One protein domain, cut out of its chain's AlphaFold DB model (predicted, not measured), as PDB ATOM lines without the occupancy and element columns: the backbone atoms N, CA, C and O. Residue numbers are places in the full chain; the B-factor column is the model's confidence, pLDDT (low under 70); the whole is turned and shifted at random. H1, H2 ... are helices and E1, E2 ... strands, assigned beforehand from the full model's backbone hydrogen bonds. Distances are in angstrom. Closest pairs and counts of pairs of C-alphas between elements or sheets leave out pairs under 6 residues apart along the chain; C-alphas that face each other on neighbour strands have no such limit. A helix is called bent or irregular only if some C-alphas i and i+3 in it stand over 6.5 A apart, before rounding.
ATOM      1  N   LEU A 134     -51.739   0.488 -15.725       91.62
ATOM      2  CA  LEU A 134     -50.592   0.927 -14.911       91.62
ATOM      3  C   LEU A 134     -49.250   0.887 -15.661       91.62
ATOM      4  O   LEU A 134     -48.346   1.652 -15.358       91.62
ATOM      5  N   GLN A 135     -49.100  -0.003 -16.644       94.88
ATOM      6  CA  GLN A 135     -47.884  -0.084 -17.462       94.88
ATOM      7  C   GLN A 135     -47.848   1.025 -18.512       94.88
ATOM      8  O   GLN A 135     -46.784   1.563 -18.797       94.88
ATOM      9  N   TRP A 136     -49.005   1.370 -19.076       96.19
ATOM     10  CA  TRP A 136     -49.137   2.515 -19.964       96.19
ATOM     11  C   TRP A 136     -48.885   3.823 -19.211       96.19
ATOM     12  O   TRP A 136     -48.102   4.643 -19.673       96.19
ATOM     13  N   GLU A 137     -49.468   3.989 -18.027       95.31
ATOM     14  CA  GLU A 137     -49.279   5.167 -17.175       95.31
ATOM     15  C   GLU A 137     -47.818   5.344 -16.733       95.31
ATOM     16  O   GLU A 137     -47.251   6.433 -16.845       95.31
ATOM     17  N   ALA A 138     -47.160   4.254 -16.339       95.75
ATOM     18  CA  ALA A 138     -45.733   4.255 -16.041       95.75
ATOM     19  C   ALA A 138     -44.882   4.642 -17.265       95.75
ATOM     20  O   ALA A 138     -43.958   5.448 -17.146       95.75
ATOM     21  N   LEU A 139     -45.217   4.147 -18.464       97.06
ATOM     22  CA  LEU A 139     -44.536   4.561 -19.694       97.06
ATOM     23  C   LEU A 139     -44.770   6.049 -20.013       97.06
ATOM     24  O   LEU A 139     -43.821   6.727 -20.396       97.06
ATOM     25  N   CYS A 140     -45.985   6.575 -19.813       96.62
ATOM     26  CA  CYS A 140     -46.285   8.009 -19.957       96.62
ATOM     27  C   CYS A 140     -45.433   8.855 -19.004       96.62
ATOM     28  O   CYS A 140     -44.944   9.917 -19.384       96.62
ATOM     29  N   THR A 141     -45.247   8.372 -17.774       96.25
ATOM     30  CA  THR A 141     -44.435   9.027 -16.743       96.25
ATOM     31  C   THR A 141     -42.956   9.040 -17.136       96.25
ATOM     32  O   THR A 141     -42.301  10.076 -17.058       96.25
ATOM     33  N   ALA A 142     -42.437   7.919 -17.647       95.94
ATOM     34  CA  ALA A 142     -41.069   7.842 -18.163       95.94
ATOM     35  C   ALA A 142     -40.863   8.716 -19.416       95.94
ATOM     36  O   ALA A 142     -39.818   9.348 -19.548       95.94
ATOM     37  N   TYR A 143     -41.855   8.789 -20.312       96.50
ATOM     38  CA  TYR A 143     -41.821   9.654 -21.498       96.50
ATOM     39  C   TYR A 143     -41.732  11.132 -21.110       96.50
ATOM     40  O   TYR A 143     -40.888  11.852 -21.631       96.50
ATOM     41  N   GLN A 144     -42.549  11.564 -20.147       95.19
ATOM     42  CA  GLN A 144     -42.528  12.932 -19.618       95.19
ATOM     43  C   GLN A 144     -41.204  13.283 -18.934       95.19
ATOM     44  O   GLN A 144     -40.726  14.406 -19.070       95.19
ATOM     45  N   ALA A 145     -40.601  12.330 -18.220       94.62
ATOM     46  CA  ALA A 145     -39.297  12.529 -17.593       94.62
ATOM     47  C   ALA A 145     -38.147  12.612 -18.613       94.62
ATOM     48  O   ALA A 145     -37.105  13.199 -18.316       94.62
ATOM     49  N   GLY A 146     -38.311  12.028 -19.804       91.81
ATOM     50  CA  GLY A 146     -37.320  12.064 -20.877       91.81
ATOM     51  C   GLY A 146     -35.924  11.638 -20.409       91.81
ATOM     52  O   GLY A 146     -35.754  10.639 -19.706       91.81
ATOM     53  N   GLU A 147     -34.910  12.419 -20.782       88.62
ATOM     54  CA  GLU A 147     -33.507  12.167 -20.418       88.62
ATOM     55  C   GLU A 147     -33.183  12.458 -18.942       88.62
ATOM     56  O   GLU A 147     -32.209  11.921 -18.392       88.62
ATOM     57  N   LEU A 148     -34.005  13.281 -18.273       90.75
ATOM     58  CA  LEU A 148     -33.865  13.522 -16.836       90.75
ATOM     59  C   LEU A 148     -34.063  12.211 -16.076       90.75
ATOM     60  O   LEU A 148     -33.261  11.902 -15.193       90.75
ATOM     61  N   GLY A 149     -35.018  11.391 -16.518       91.38
ATOM     62  CA  GLY A 149     -35.322  10.096 -15.925       91.38
ATOM     63  C   GLY A 149     -36.049  10.200 -14.589       91.38
ATOM     64  O   GLY A 149     -36.262  11.278 -14.043       91.38
ATOM     65  N   LEU A 150     -36.436   9.042 -14.067       92.50
ATOM     66  CA  LEU A 150     -37.107   8.888 -12.784       92.50
ATOM     67  C   LEU A 150     -36.101   8.365 -11.764       92.50
ATOM     68  O   LEU A 150     -35.510   7.306 -11.970       92.50
ATOM     69  N   GLU A 151     -35.905   9.087 -10.667       87.94
ATOM     70  CA  GLU A 151     -35.086   8.603  -9.555       87.94
ATOM     71  C   GLU A 151     -35.827   7.515  -8.768       87.94
ATOM     72  O   GLU A 151     -37.061   7.507  -8.703       87.94
ATOM     73  N   SER A 152     -35.074   6.584  -8.174       80.00
ATOM     74  CA  SER A 152     -35.657   5.616  -7.242       80.00
ATOM     75  C   SER A 152     -36.181   6.366  -6.017       80.00
ATOM     76  O   SER A 152     -35.461   7.156  -5.410       80.00
ATOM     77  N   GLY A 153     -37.430   6.101  -5.647       69.50
ATOM     78  CA  GLY A 153     -38.074   6.632  -4.454       69.50
ATOM     79  C   GLY A 153     -37.507   6.046  -3.157       69.50
ATOM     80  O   GLY A 153     -36.459   5.401  -3.134       69.50
ATOM     81  N   LEU A 154     -38.239   6.260  -2.058       60.91
ATOM     82  CA  LEU A 154     -37.842   5.855  -0.699       60.91
ATOM     83  C   LEU A 154     -37.571   4.346  -0.564       60.91
ATOM     84  O   LEU A 154     -36.762   3.931   0.263       60.91
ATOM     85  N   THR A 155     -38.233   3.532  -1.385       61.84
ATOM     86  CA  THR A 155     -37.995   2.093  -1.523       61.84
ATOM     87  C   THR A 155     -37.228   1.790  -2.805       61.84
ATOM     88  O   THR A 155     -37.595   2.251  -3.885       61.84
ATOM     89  N   PHE A 156     -36.185   0.965  -2.696       62.81
ATOM     90  CA  PHE A 156     -35.371   0.543  -3.837       62.81
ATOM     91  C   PHE A 156     -36.232  -0.147  -4.911       62.81
ATOM     92  O   PHE A 156     -36.902  -1.143  -4.627       62.81
ATOM     93  N   GLY A 157     -36.210   0.382  -6.137       63.50
ATOM     94  CA  GLY A 157     -36.990  -0.131  -7.272       63.50
ATOM     95  C   GLY A 157     -38.411   0.434  -7.392       63.50
ATOM     96  O   GLY A 157     -39.128   0.082  -8.331       63.50
ATOM     97  N   ASP A 158     -38.831   1.316  -6.487       75.62
ATOM     98  CA  ASP A 158     -40.022   2.138  -6.700       75.62
ATOM     99  C   ASP A 158     -39.633   3.382  -7.505       75.62
ATOM    100  O   ASP A 158     -38.879   4.220  -7.024       75.62
ATOM    101  N   TYR A 159     -40.137   3.500  -8.730       84.81
ATOM    102  CA  TYR A 159     -39.978   4.707  -9.540       84.81
ATOM    103  C   TYR A 159     -41.354   5.331  -9.728       84.81
ATOM    104  O   TYR A 159     -42.253   4.684 -10.266       84.81
ATOM    105  N   ALA A 160     -41.511   6.578  -9.278       86.25
ATOM    106  CA  ALA A 160     -42.753   7.346  -9.376       86.25
ATOM    107  C   ALA A 160     -44.015   6.636  -8.826       86.25
ATOM    108  O   ALA A 160     -45.111   6.857  -9.333       86.25
ATOM    109  N   GLY A 161     -43.880   5.786  -7.800       84.94
ATOM    110  CA  GLY A 161     -45.003   5.085  -7.165       84.94
ATOM    111  C   GLY A 161     -45.442   3.807  -7.887       84.94
ATOM    112  O   GLY A 161     -46.480   3.232  -7.551       84.94
ATOM    113  N   PHE A 162     -44.682   3.343  -8.884       88.50
ATOM    114  CA  PHE A 162     -44.969   2.111  -9.613       88.50
ATOM    115  C   PHE A 162     -44.034   0.976  -9.181       88.50
ATOM    116  O   PHE A 162     -42.812   1.117  -9.129       88.50
ATOM    117  N   SER A 163     -44.616  -0.207  -8.961       85.81
ATOM    118  CA  SER A 163     -43.872  -1.413  -8.581       85.81
ATOM    119  C   SER A 163     -42.868  -1.852  -9.650       85.81
ATOM    120  O   SER A 163     -43.226  -2.053 -10.818       85.81
ATOM    121  N   TRP A 164     -41.639  -2.146  -9.214       87.69
ATOM    122  CA  TRP A 164     -40.625  -2.790 -10.046       87.69
ATOM    123  C   TRP A 164     -41.132  -4.080 -10.695       87.69
ATOM    124  O   TRP A 164     -41.144  -4.205 -11.919       87.69
ATOM    125  N   GLN A 165     -41.583  -5.040  -9.882       85.69
ATOM    126  CA  GLN A 165     -41.889  -6.403 -10.317       85.69
ATOM    127  C   GLN A 165     -43.080  -6.461 -11.281       85.69
ATOM    128  O   GLN A 165     -43.090  -7.275 -12.204       85.69
ATOM    129  N   TRP A 166     -44.092  -5.616 -11.068       85.06
ATOM    130  CA  TRP A 166     -45.359  -5.693 -11.804       85.06
ATOM    131  C   TRP A 166     -45.459  -4.715 -12.977       85.06
ATOM    132  O   TRP A 166     -46.214  -4.972 -13.927       85.06
ATOM    133  N   THR A 167     -44.682  -3.631 -12.935       91.44
ATOM    134  CA  THR A 167     -44.767  -2.541 -13.906       91.44
ATOM    135  C   THR A 167     -43.449  -2.361 -14.650       91.44
ATOM    136  O   THR A 167     -43.388  -2.648 -15.847       91.44
ATOM    137  N   TRP A 168     -42.379  -1.960 -13.963       93.31
ATOM    138  CA  TRP A 168     -41.133  -1.566 -14.628       93.31
ATOM    139  C   TRP A 168     -40.385  -2.720 -15.280       93.31
ATOM    140  O   TRP A 168     -39.939  -2.582 -16.417       93.31
ATOM    141  N   LEU A 169     -40.334  -3.886 -14.631       92.62
ATOM    142  CA  LEU A 169     -39.701  -5.084 -15.184       92.62
ATOM    143  C   LEU A 169     -40.315  -5.459 -16.540       92.62
ATOM    144  O   LEU A 169     -39.614  -5.861 -17.462       92.62
ATOM    145  N   ARG A 170     -41.631  -5.258 -16.696       93.31
ATOM    146  CA  ARG A 170     -42.334  -5.542 -17.950       93.31
ATOM    147  C   ARG A 170     -41.996  -4.549 -19.064       93.31
ATOM    148  O   ARG A 170     -41.975  -4.957 -20.223       93.31
ATOM    149  N   LEU A 171     -41.789  -3.277 -18.726       95.44
ATOM    150  CA  LEU A 171     -41.393  -2.239 -19.683       95.44
ATOM    151  C   LEU A 171     -39.913  -2.368 -20.067       95.44
ATOM    152  O   LEU A 171     -39.561  -2.133 -21.219       95.44
ATOM    153  N   ARG A 172     -39.061  -2.789 -19.128       94.94
ATOM    154  CA  ARG A 172     -37.647  -3.099 -19.369       94.94
ATOM    155  C   ARG A 172     -37.481  -4.334 -20.257       94.94
ATOM    156  O   ARG A 172     -36.721  -4.303 -21.210       94.94
ATOM    157  N   ASP A 173     -38.248  -5.392 -20.002       93.44
ATOM    158  CA  ASP A 173     -38.181  -6.652 -20.762       93.44
ATOM    159  C   ASP A 173     -39.272  -6.712 -21.844       93.44
ATOM    160  O   ASP A 173     -39.927  -7.741 -22.072       93.44
ATOM    161  N   TYR A 174     -39.563  -5.565 -22.456       93.88
ATOM    162  CA  TYR A 174     -40.667  -5.464 -23.394       93.88
ATOM    163  C   TYR A 174     -40.399  -6.272 -24.669       93.88
ATOM    164  O   TYR A 174     -39.279  -6.392 -25.161       93.88
ATOM    165  N   TYR A 175     -41.457  -6.889 -25.195       84.38
ATOM    166  CA  TYR A 175     -41.338  -7.815 -26.318       84.38
ATOM    167  C   TYR A 175     -41.078  -7.066 -27.628       84.38
ATOM    168  O   TYR A 175     -41.793  -6.119 -27.938       84.38
ATOM    169  N   GLY A 176     -40.134  -7.568 -28.430       81.88
ATOM    170  CA  GLY A 176     -39.835  -7.014 -29.754       81.88
ATOM    171  C   GLY A 176     -38.941  -5.775 -29.719       81.88
ATOM    172  O   GLY A 176     -38.891  -5.048 -30.704       81.88
ATOM    173  N   THR A 177     -38.256  -5.532 -28.601       86.69
ATOM    174  CA  THR A 177     -37.284  -4.445 -28.444       86.69
ATOM    175  C   THR A 177     -35.968  -4.999 -27.919       86.69
ATOM    176  O   THR A 177     -35.994  -5.795 -26.983       86.69
ATOM    177  N   ASP A 178     -34.840  -4.532 -28.450       79.12
ATOM    178  CA  ASP A 178     -33.512  -5.012 -28.035       79.12
ATOM    179  C   ASP A 178     -33.092  -4.497 -26.648       79.12
ATOM    180  O   ASP A 178     -32.335  -5.157 -25.947       79.12
ATOM    181  N   ASN A 179     -33.615  -3.338 -26.225       84.12
ATOM    182  CA  ASN A 179     -33.235  -2.663 -24.973       84.12
ATOM    183  C   ASN A 179     -34.429  -2.295 -24.075       84.12
ATOM    184  O   ASN A 179     -34.296  -1.440 -23.199       84.12
ATOM    185  N   GLY A 180     -35.600  -2.888 -24.311       94.19
ATOM    186  CA  GLY A 180     -36.825  -2.500 -23.614       94.19
ATOM    187  C   GLY A 180     -37.368  -1.136 -24.029       94.19
ATOM    188  O   GLY A 180     -36.760  -0.405 -24.814       94.19
ATOM    189  N   LEU A 181     -38.513  -0.765 -23.455       96.94
ATOM    190  CA  LEU A 181     -39.077   0.587 -23.550       96.94
ATOM    191  C   LEU A 181     -38.454   1.540 -22.519       96.94
ATOM    192  O   LEU A 181     -38.485   2.755 -22.694       96.94
ATOM    193  N   VAL A 182     -37.877   0.997 -21.448       96.25
ATOM    194  CA  VAL A 182     -37.164   1.740 -20.401       96.25
ATOM    195  C   VAL A 182     -35.900   0.984 -20.007       96.25
ATOM    196  O   VAL A 182     -35.832  -0.236 -20.158       96.25
ATOM    197  N   LYS A 183     -34.915   1.689 -19.453       94.75
ATOM    198  CA  LYS A 183     -33.712   1.082 -18.876       94.75
ATOM    199  C   LYS A 183     -33.282   1.802 -17.606       94.75
ATOM    200  O   LYS A 183     -33.488   3.004 -17.465       94.75
ATOM    201  N   GLU A 184     -32.667   1.057 -16.701       92.06
ATOM    202  CA  GLU A 184     -32.050   1.613 -15.500       92.06
ATOM    203  C   GLU A 184     -30.600   2.001 -15.806       92.06
ATOM    204  O   GLU A 184     -29.870   1.234 -16.439       92.06
ATOM    205  N   ILE A 185     -30.190   3.198 -15.388       90.56
ATOM    206  CA  ILE A 185     -28.811   3.674 -15.510       90.56
ATOM    207  C   ILE A 185     -28.278   4.131 -14.152       90.56
ATOM    208  O   ILE A 185     -28.975   4.795 -13.382       90.56
ATOM    209  N   GLY A 186     -27.029   3.766 -13.865       88.19
ATOM    210  CA  GLY A 186     -26.298   4.231 -12.690       88.19
ATOM    211  C   GLY A 186     -25.694   5.615 -12.921       88.19
ATOM    212  O   GLY A 186     -25.236   5.928 -14.020       88.19
ATOM    213  N   TYR A 187     -25.682   6.445 -11.886       85.00
ATOM    214  CA  TYR A 187     -25.015   7.742 -11.875       85.00
ATOM    215  C   TYR A 187     -24.478   8.058 -10.480       85.00
ATOM    216  O   TYR A 187     -24.907   7.488  -9.478       85.00
ATOM    217  N   TRP A 188     -23.525   8.982 -10.414       85.50
ATOM    218  CA  TRP A 188     -23.037   9.515  -9.148       85.50
ATOM    219  C   TRP A 188     -23.795  10.793  -8.828       85.50
ATOM    220  O   TRP A 188     -23.787  11.740  -9.618       85.50
ATOM    221  N   ASN A 189     -24.473  10.815  -7.685       81.62
ATOM    222  CA  ASN A 189     -25.182  12.003  -7.234       81.62
ATOM    223  C   ASN A 189     -24.206  13.045  -6.641       81.62
ATOM    224  O   ASN A 189     -23.003  12.801  -6.500       81.62
ATOM    225  N   LYS A 190     -24.725  14.225  -6.276       82.31
ATOM    226  CA  LYS A 190     -23.923  15.330  -5.711       82.31
ATOM    227  C   LYS A 190     -23.193  14.953  -4.412       82.31
ATOM    228  O   LYS A 190     -22.131  15.505  -4.140       82.31
ATOM    229  N   ASP A 191     -23.702  13.960  -3.684       84.50
ATOM    230  CA  ASP A 191     -23.119  13.439  -2.443       84.50
ATOM    231  C   ASP A 191     -22.089  12.321  -2.682       84.50
ATOM    232  O   ASP A 191     -21.695  11.628  -1.743       84.50
ATOM    233  N   ARG A 192     -21.665  12.106  -3.937       81.62
ATOM    234  CA  ARG A 192     -20.778  11.005  -4.356       81.62
ATOM    235  C   ARG A 192     -21.303   9.628  -3.950       81.62
ATOM    236  O   ARG A 192     -20.520   8.711  -3.713       81.62
ATOM    237  N   LYS A 193     -22.622   9.459  -3.894       83.38
ATOM    238  CA  LYS A 193     -23.259   8.150  -3.748       83.38
ATOM    239  C   LYS A 193     -23.680   7.649  -5.120       83.38
ATOM    240  O   LYS A 193     -24.150   8.420  -5.957       83.38
ATOM    241  N   HIS A 194     -23.492   6.354  -5.342       81.62
ATOM    242  CA  HIS A 194     -24.017   5.697  -6.526       81.62
ATOM    243  C   HIS A 194     -25.541   5.602  -6.400       81.62
ATOM    244  O   HIS A 194     -26.061   5.075  -5.414       81.62
ATOM    245  N   SER A 195     -26.245   6.122  -7.395       85.56
ATOM    246  CA  SER A 195     -27.701   6.151  -7.480       85.56
ATOM    247  C   SER A 195     -28.144   5.602  -8.831       85.56
ATOM    248  O   SER A 195     -27.366   5.560  -9.784       85.56
ATOM    249  N   THR A 196     -29.391   5.154  -8.915       87.88
ATOM    250  CA  THR A 196     -29.988   4.652 -10.153       87.88
ATOM    251  C   THR A 196     -31.159   5.527 -10.558       87.88
ATOM    252  O   THR A 196     -31.910   6.027  -9.715       87.88
ATOM    253  N   LYS A 197     -31.313   5.721 -11.866       90.88
ATOM    254  CA  LYS A 197     -32.505   6.333 -12.443       90.88
ATOM    255  C   LYS A 197     -33.019   5.509 -13.610       90.88
ATOM    256  O   LYS A 197     -32.242   4.910 -14.357       90.88
ATOM    257  N   LEU A 198     -34.332   5.502 -13.774       93.81
ATOM    258  CA  LEU A 198     -35.008   4.874 -14.892       93.81
ATOM    259  C   LEU A 198     -35.190   5.896 -16.016       93.81
ATOM    260  O   LEU A 198     -35.774   6.954 -15.800       93.81
ATOM    261  N   ILE A 199     -34.718   5.583 -17.217       95.25
ATOM    262  CA  ILE A 199     -34.895   6.439 -18.396       95.25
ATOM    263  C   ILE A 199     -35.678   5.708 -19.479       95.25
ATOM    264  O   ILE A 199     -35.536   4.493 -19.657       95.25
ATOM    265  N   ILE A 200     -36.495   6.453 -20.223       96.12
ATOM    266  CA  ILE A 200     -37.135   5.936 -21.430       96.12
ATOM    267  C   ILE A 200     -36.074   5.691 -22.512       96.12
ATOM    268  O   ILE A 200     -35.113   6.449 -22.647       96.12
ATOM    269  N   THR A 201     -36.204   4.597 -23.258       96.25
ATOM    270  CA  THR A 201     -35.311   4.302 -24.386       96.25
ATOM    271  C   THR A 201     -35.834   4.935 -25.671       96.25
ATOM    272  O   THR A 201     -36.999   5.320 -25.757       96.25
ATOM    273  N   GLN A 202     -35.005   4.966 -26.717       95.06
ATOM    274  CA  GLN A 202     -35.450   5.380 -28.051       95.06
ATOM    275  C   GLN A 202     -36.625   4.521 -28.555       95.06
ATOM    276  O   GLN A 202     -37.624   5.054 -29.033       95.06
ATOM    277  N   ALA A 203     -36.558   3.200 -28.351       95.50
ATOM    278  CA  ALA A 203     -37.664   2.292 -28.654       95.50
ATOM    279  C   ALA A 203     -38.921   2.609 -27.821       95.50
ATOM    280  O   ALA A 203     -40.035   2.521 -28.328       95.50
ATOM    281  N   GLY A 204     -38.757   3.016 -26.558       95.62
ATOM    282  CA  GLY A 204     -39.841   3.501 -25.702       95.62
ATOM    283  C   GLY A 204     -40.521   4.752 -26.246       95.62
ATOM    284  O   GLY A 204     -41.749   4.804 -26.302       95.62
ATOM    285  N   ILE A 205     -39.732   5.733 -26.689       96.06
ATOM    286  CA  ILE A 205     -40.212   6.981 -27.299       96.06
ATOM    287  C   ILE A 205     -40.998   6.674 -28.577       96.06
ATOM    288  O   ILE A 205     -42.126   7.133 -28.741       96.06
ATOM    289  N   GLU A 206     -40.436   5.865 -29.475       95.12
ATOM    290  CA  GLU A 206     -41.084   5.485 -30.734       95.12
ATOM    291  C   GLU A 206     -42.371   4.696 -30.499       95.12
ATOM    292  O   GLU A 206     -43.402   5.002 -31.104       95.12
ATOM    293  N   PHE A 207     -42.343   3.733 -29.576       95.12
ATOM    294  CA  PHE A 207     -43.529   2.983 -29.181       95.12
ATOM    295  C   PHE A 207     -44.615   3.911 -28.633       95.12
ATOM    296  O   PHE A 207     -45.771   3.806 -29.044       95.12
ATOM    297  N   TYR A 208     -44.254   4.839 -27.740       96.12
ATOM    298  CA  TYR A 208     -45.183   5.823 -27.195       96.12
ATOM    299  C   TYR A 208     -45.830   6.640 -28.316       96.12
ATOM    300  O   TYR A 208     -47.055   6.667 -28.407       96.12
ATOM    301  N   ARG A 209     -45.030   7.218 -29.222       96.25
ATOM    302  CA  ARG A 209     -45.519   8.014 -30.360       96.25
ATOM    303  C   ARG A 209     -46.493   7.239 -31.244       96.25
ATOM    304  O   ARG A 209     -47.580   7.726 -31.543       96.25
ATOM    305  N   GLN A 210     -46.114   6.027 -31.642       94.69
ATOM    306  CA  GLN A 210     -46.908   5.201 -32.553       94.69
ATOM    307  C   GLN A 210     -48.219   4.731 -31.920       94.69
ATOM    308  O   GLN A 210     -49.246   4.657 -32.592       94.69
ATOM    309  N   GLN A 211     -48.190   4.391 -30.631       94.56
ATOM    310  CA  GLN A 211     -49.320   3.770 -29.946       94.56
ATOM    311  C   GLN A 211     -50.194   4.777 -29.184       94.56
ATOM    312  O   GLN A 211     -51.271   4.405 -28.710       94.56
ATOM    313  N   TRP A 212     -49.776   6.044 -29.086       95.81
ATOM    314  CA  TRP A 212     -50.481   7.082 -28.333       95.81
ATOM    315  C   TRP A 212     -51.972   7.194 -28.687       95.81
ATOM    316  O   TRP A 212     -52.779   7.134 -27.756       95.81
ATOM    317  N   PRO A 213     -52.399   7.261 -29.969       93.31
ATOM    318  CA  PRO A 213     -53.824   7.377 -30.291       93.31
ATOM    319  C   PRO A 213     -54.639   6.178 -29.789       93.31
ATOM    320  O   PRO A 213     -55.745   6.336 -29.272       93.31
ATOM    321  N   GLN A 214     -54.071   4.974 -29.898       92.44
ATOM    322  CA  GLN A 214     -54.722   3.738 -29.474       92.44
ATOM    323  C   GLN A 214     -54.867   3.676 -27.951       92.44
ATOM    324  O   GLN A 214     -55.953   3.378 -27.451       92.44
ATOM    325  N   TYR A 215     -53.802   3.955 -27.200       93.00
ATOM    326  CA  TYR A 215     -53.870   3.916 -25.739       93.00
ATOM    327  C   TYR A 215     -54.645   5.092 -25.147       93.00
ATOM    328  O   TYR A 215     -55.277   4.911 -24.111       93.00
ATOM    329  N   ARG A 216     -54.685   6.250 -25.818       88.62
ATOM    330  CA  ARG A 216     -55.564   7.364 -25.438       88.62
ATOM    331  C   ARG A 216     -57.039   6.968 -25.515       88.62
ATOM    332  O   ARG A 216     -57.807   7.346 -24.639       88.62
ATOM    333  N   ALA A 217     -57.424   6.183 -26.521       82.50
ATOM    334  CA  ALA A 217     -58.775   5.635 -26.622       82.50
ATOM    335  C   ALA A 217     -59.036   4.513 -25.600       82.50
ATOM    336  O   ALA A 217     -60.142   4.394 -25.080       82.50
ATOM    337  N   LEU A 218     -58.027   3.683 -25.316       84.06
ATOM    338  CA  LEU A 218     -58.164   2.535 -24.416       84.06
ATOM    339  C   LEU A 218     -58.193   2.929 -22.929       84.06
ATOM    340  O   LEU A 218     -58.900   2.298 -22.148       84.06
ATOM    341  N   TYR A 219     -57.419   3.945 -22.546       88.06
ATOM    342  CA  TYR A 219     -57.260   4.434 -21.176       88.06
ATOM    343  C   TYR A 219     -57.401   5.972 -21.150       88.06
ATOM    344  O   TYR A 219     -56.409   6.684 -20.978       88.06
TER     345      TYR A 219
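AT A GLANCE: This is residues 134 to 219 of the 228 residues of an uncharacterized protein of Nostoc punctiforme NIES-2108 (UniProt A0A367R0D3). A two-stranded hairpin, E1 and E2, makes one end of an elongated domain; at its base, near residues 182 and 200, three helices gather, with H1 between H2 and H3. H3 follows E2 directly and bends at a kink, making the opposite end of the long axis, while the long link after H1 passes beside E2 and pairs with it briefly through residues 150 to 151. The printed part has 86 residues, with three named helices and two named strands in the order H1, H2, E1, E2, H3; the sheet, E1 - E2, is antiparallel and the class is mixed, helices and strands. The whole is compact, with a radius of gyration of the C-alphas of 13.0 A, and its spans of 43 by 22 by 20 A make it only just elongated.

IN THESE COORDINATES: E1 is residues 182 to 188, 19.7 A long, beginning with C-alpha 182 at (-37.164, 1.740, -20.401). E2 is residues 194 to 200, 19.9 A long. H3, residues 202 to 218, spans 23.2 A and ends with C-alpha 218 at (-58.164, 2.535, -24.416). H3 has a kink of 60 degrees near residue 212 and is irregular, with C-alphas 210 and 213 7.6 A apart. H1, residues 134 to 145, is 16.4 A long and begins with C-alpha 134 at (-50.592, 0.927, -14.911). H2 is residues 164 to 172; it is only just irregular, with C-alphas 166 and 169 6.6 A apart.

HOW THE PARTS SIT: E1 and E2 form a hairpin, antiparallel at 151 degrees, with N 185 and O 197 2.9 A apart and N 187 and O 195 2.8 A apart, both within hydrogen-bond range. The closest C-alphas of H1 and E2 are those of Ala 142 and Ile 200, 5.5 A apart. Those of H2 and E1 are Arg 172 and Val 182, at 5.0 A. H2 and E2 are near each other, with 5 pairs of C-alphas within 10 A. H1 touches H3 at a steep tilt of 52 degrees, opposite ways; the closest C-alphas are those of Tyr 143 and Ile 205, 6.6 A apart. With residues 134 to 139 alone, H1 touches H2 at a steep tilt of 60 degrees, the same way; the closest C-alphas, of Gln 135 and Thr 167, are 5.3 A apart. H2 and H3 are only just apart, 8.5 A at the closest. In H1 every O i to N i+4 pair is within hydrogen-bond range; in H2 it is 3 of 5 and in H3 11 of 13.

THE WHOLE: The two C-alphas farthest apart are those of Arg 192 and Ala 217, at 44.4 A. The printed part, residues 134 to 219, has no cut. The link from H1 to H2, residues 146 to 163, is long; E1 to E2 and E2 to H3 are tight. The mean pLDDT of the printed part is 89.0, and residues 153 to 157 are under 70.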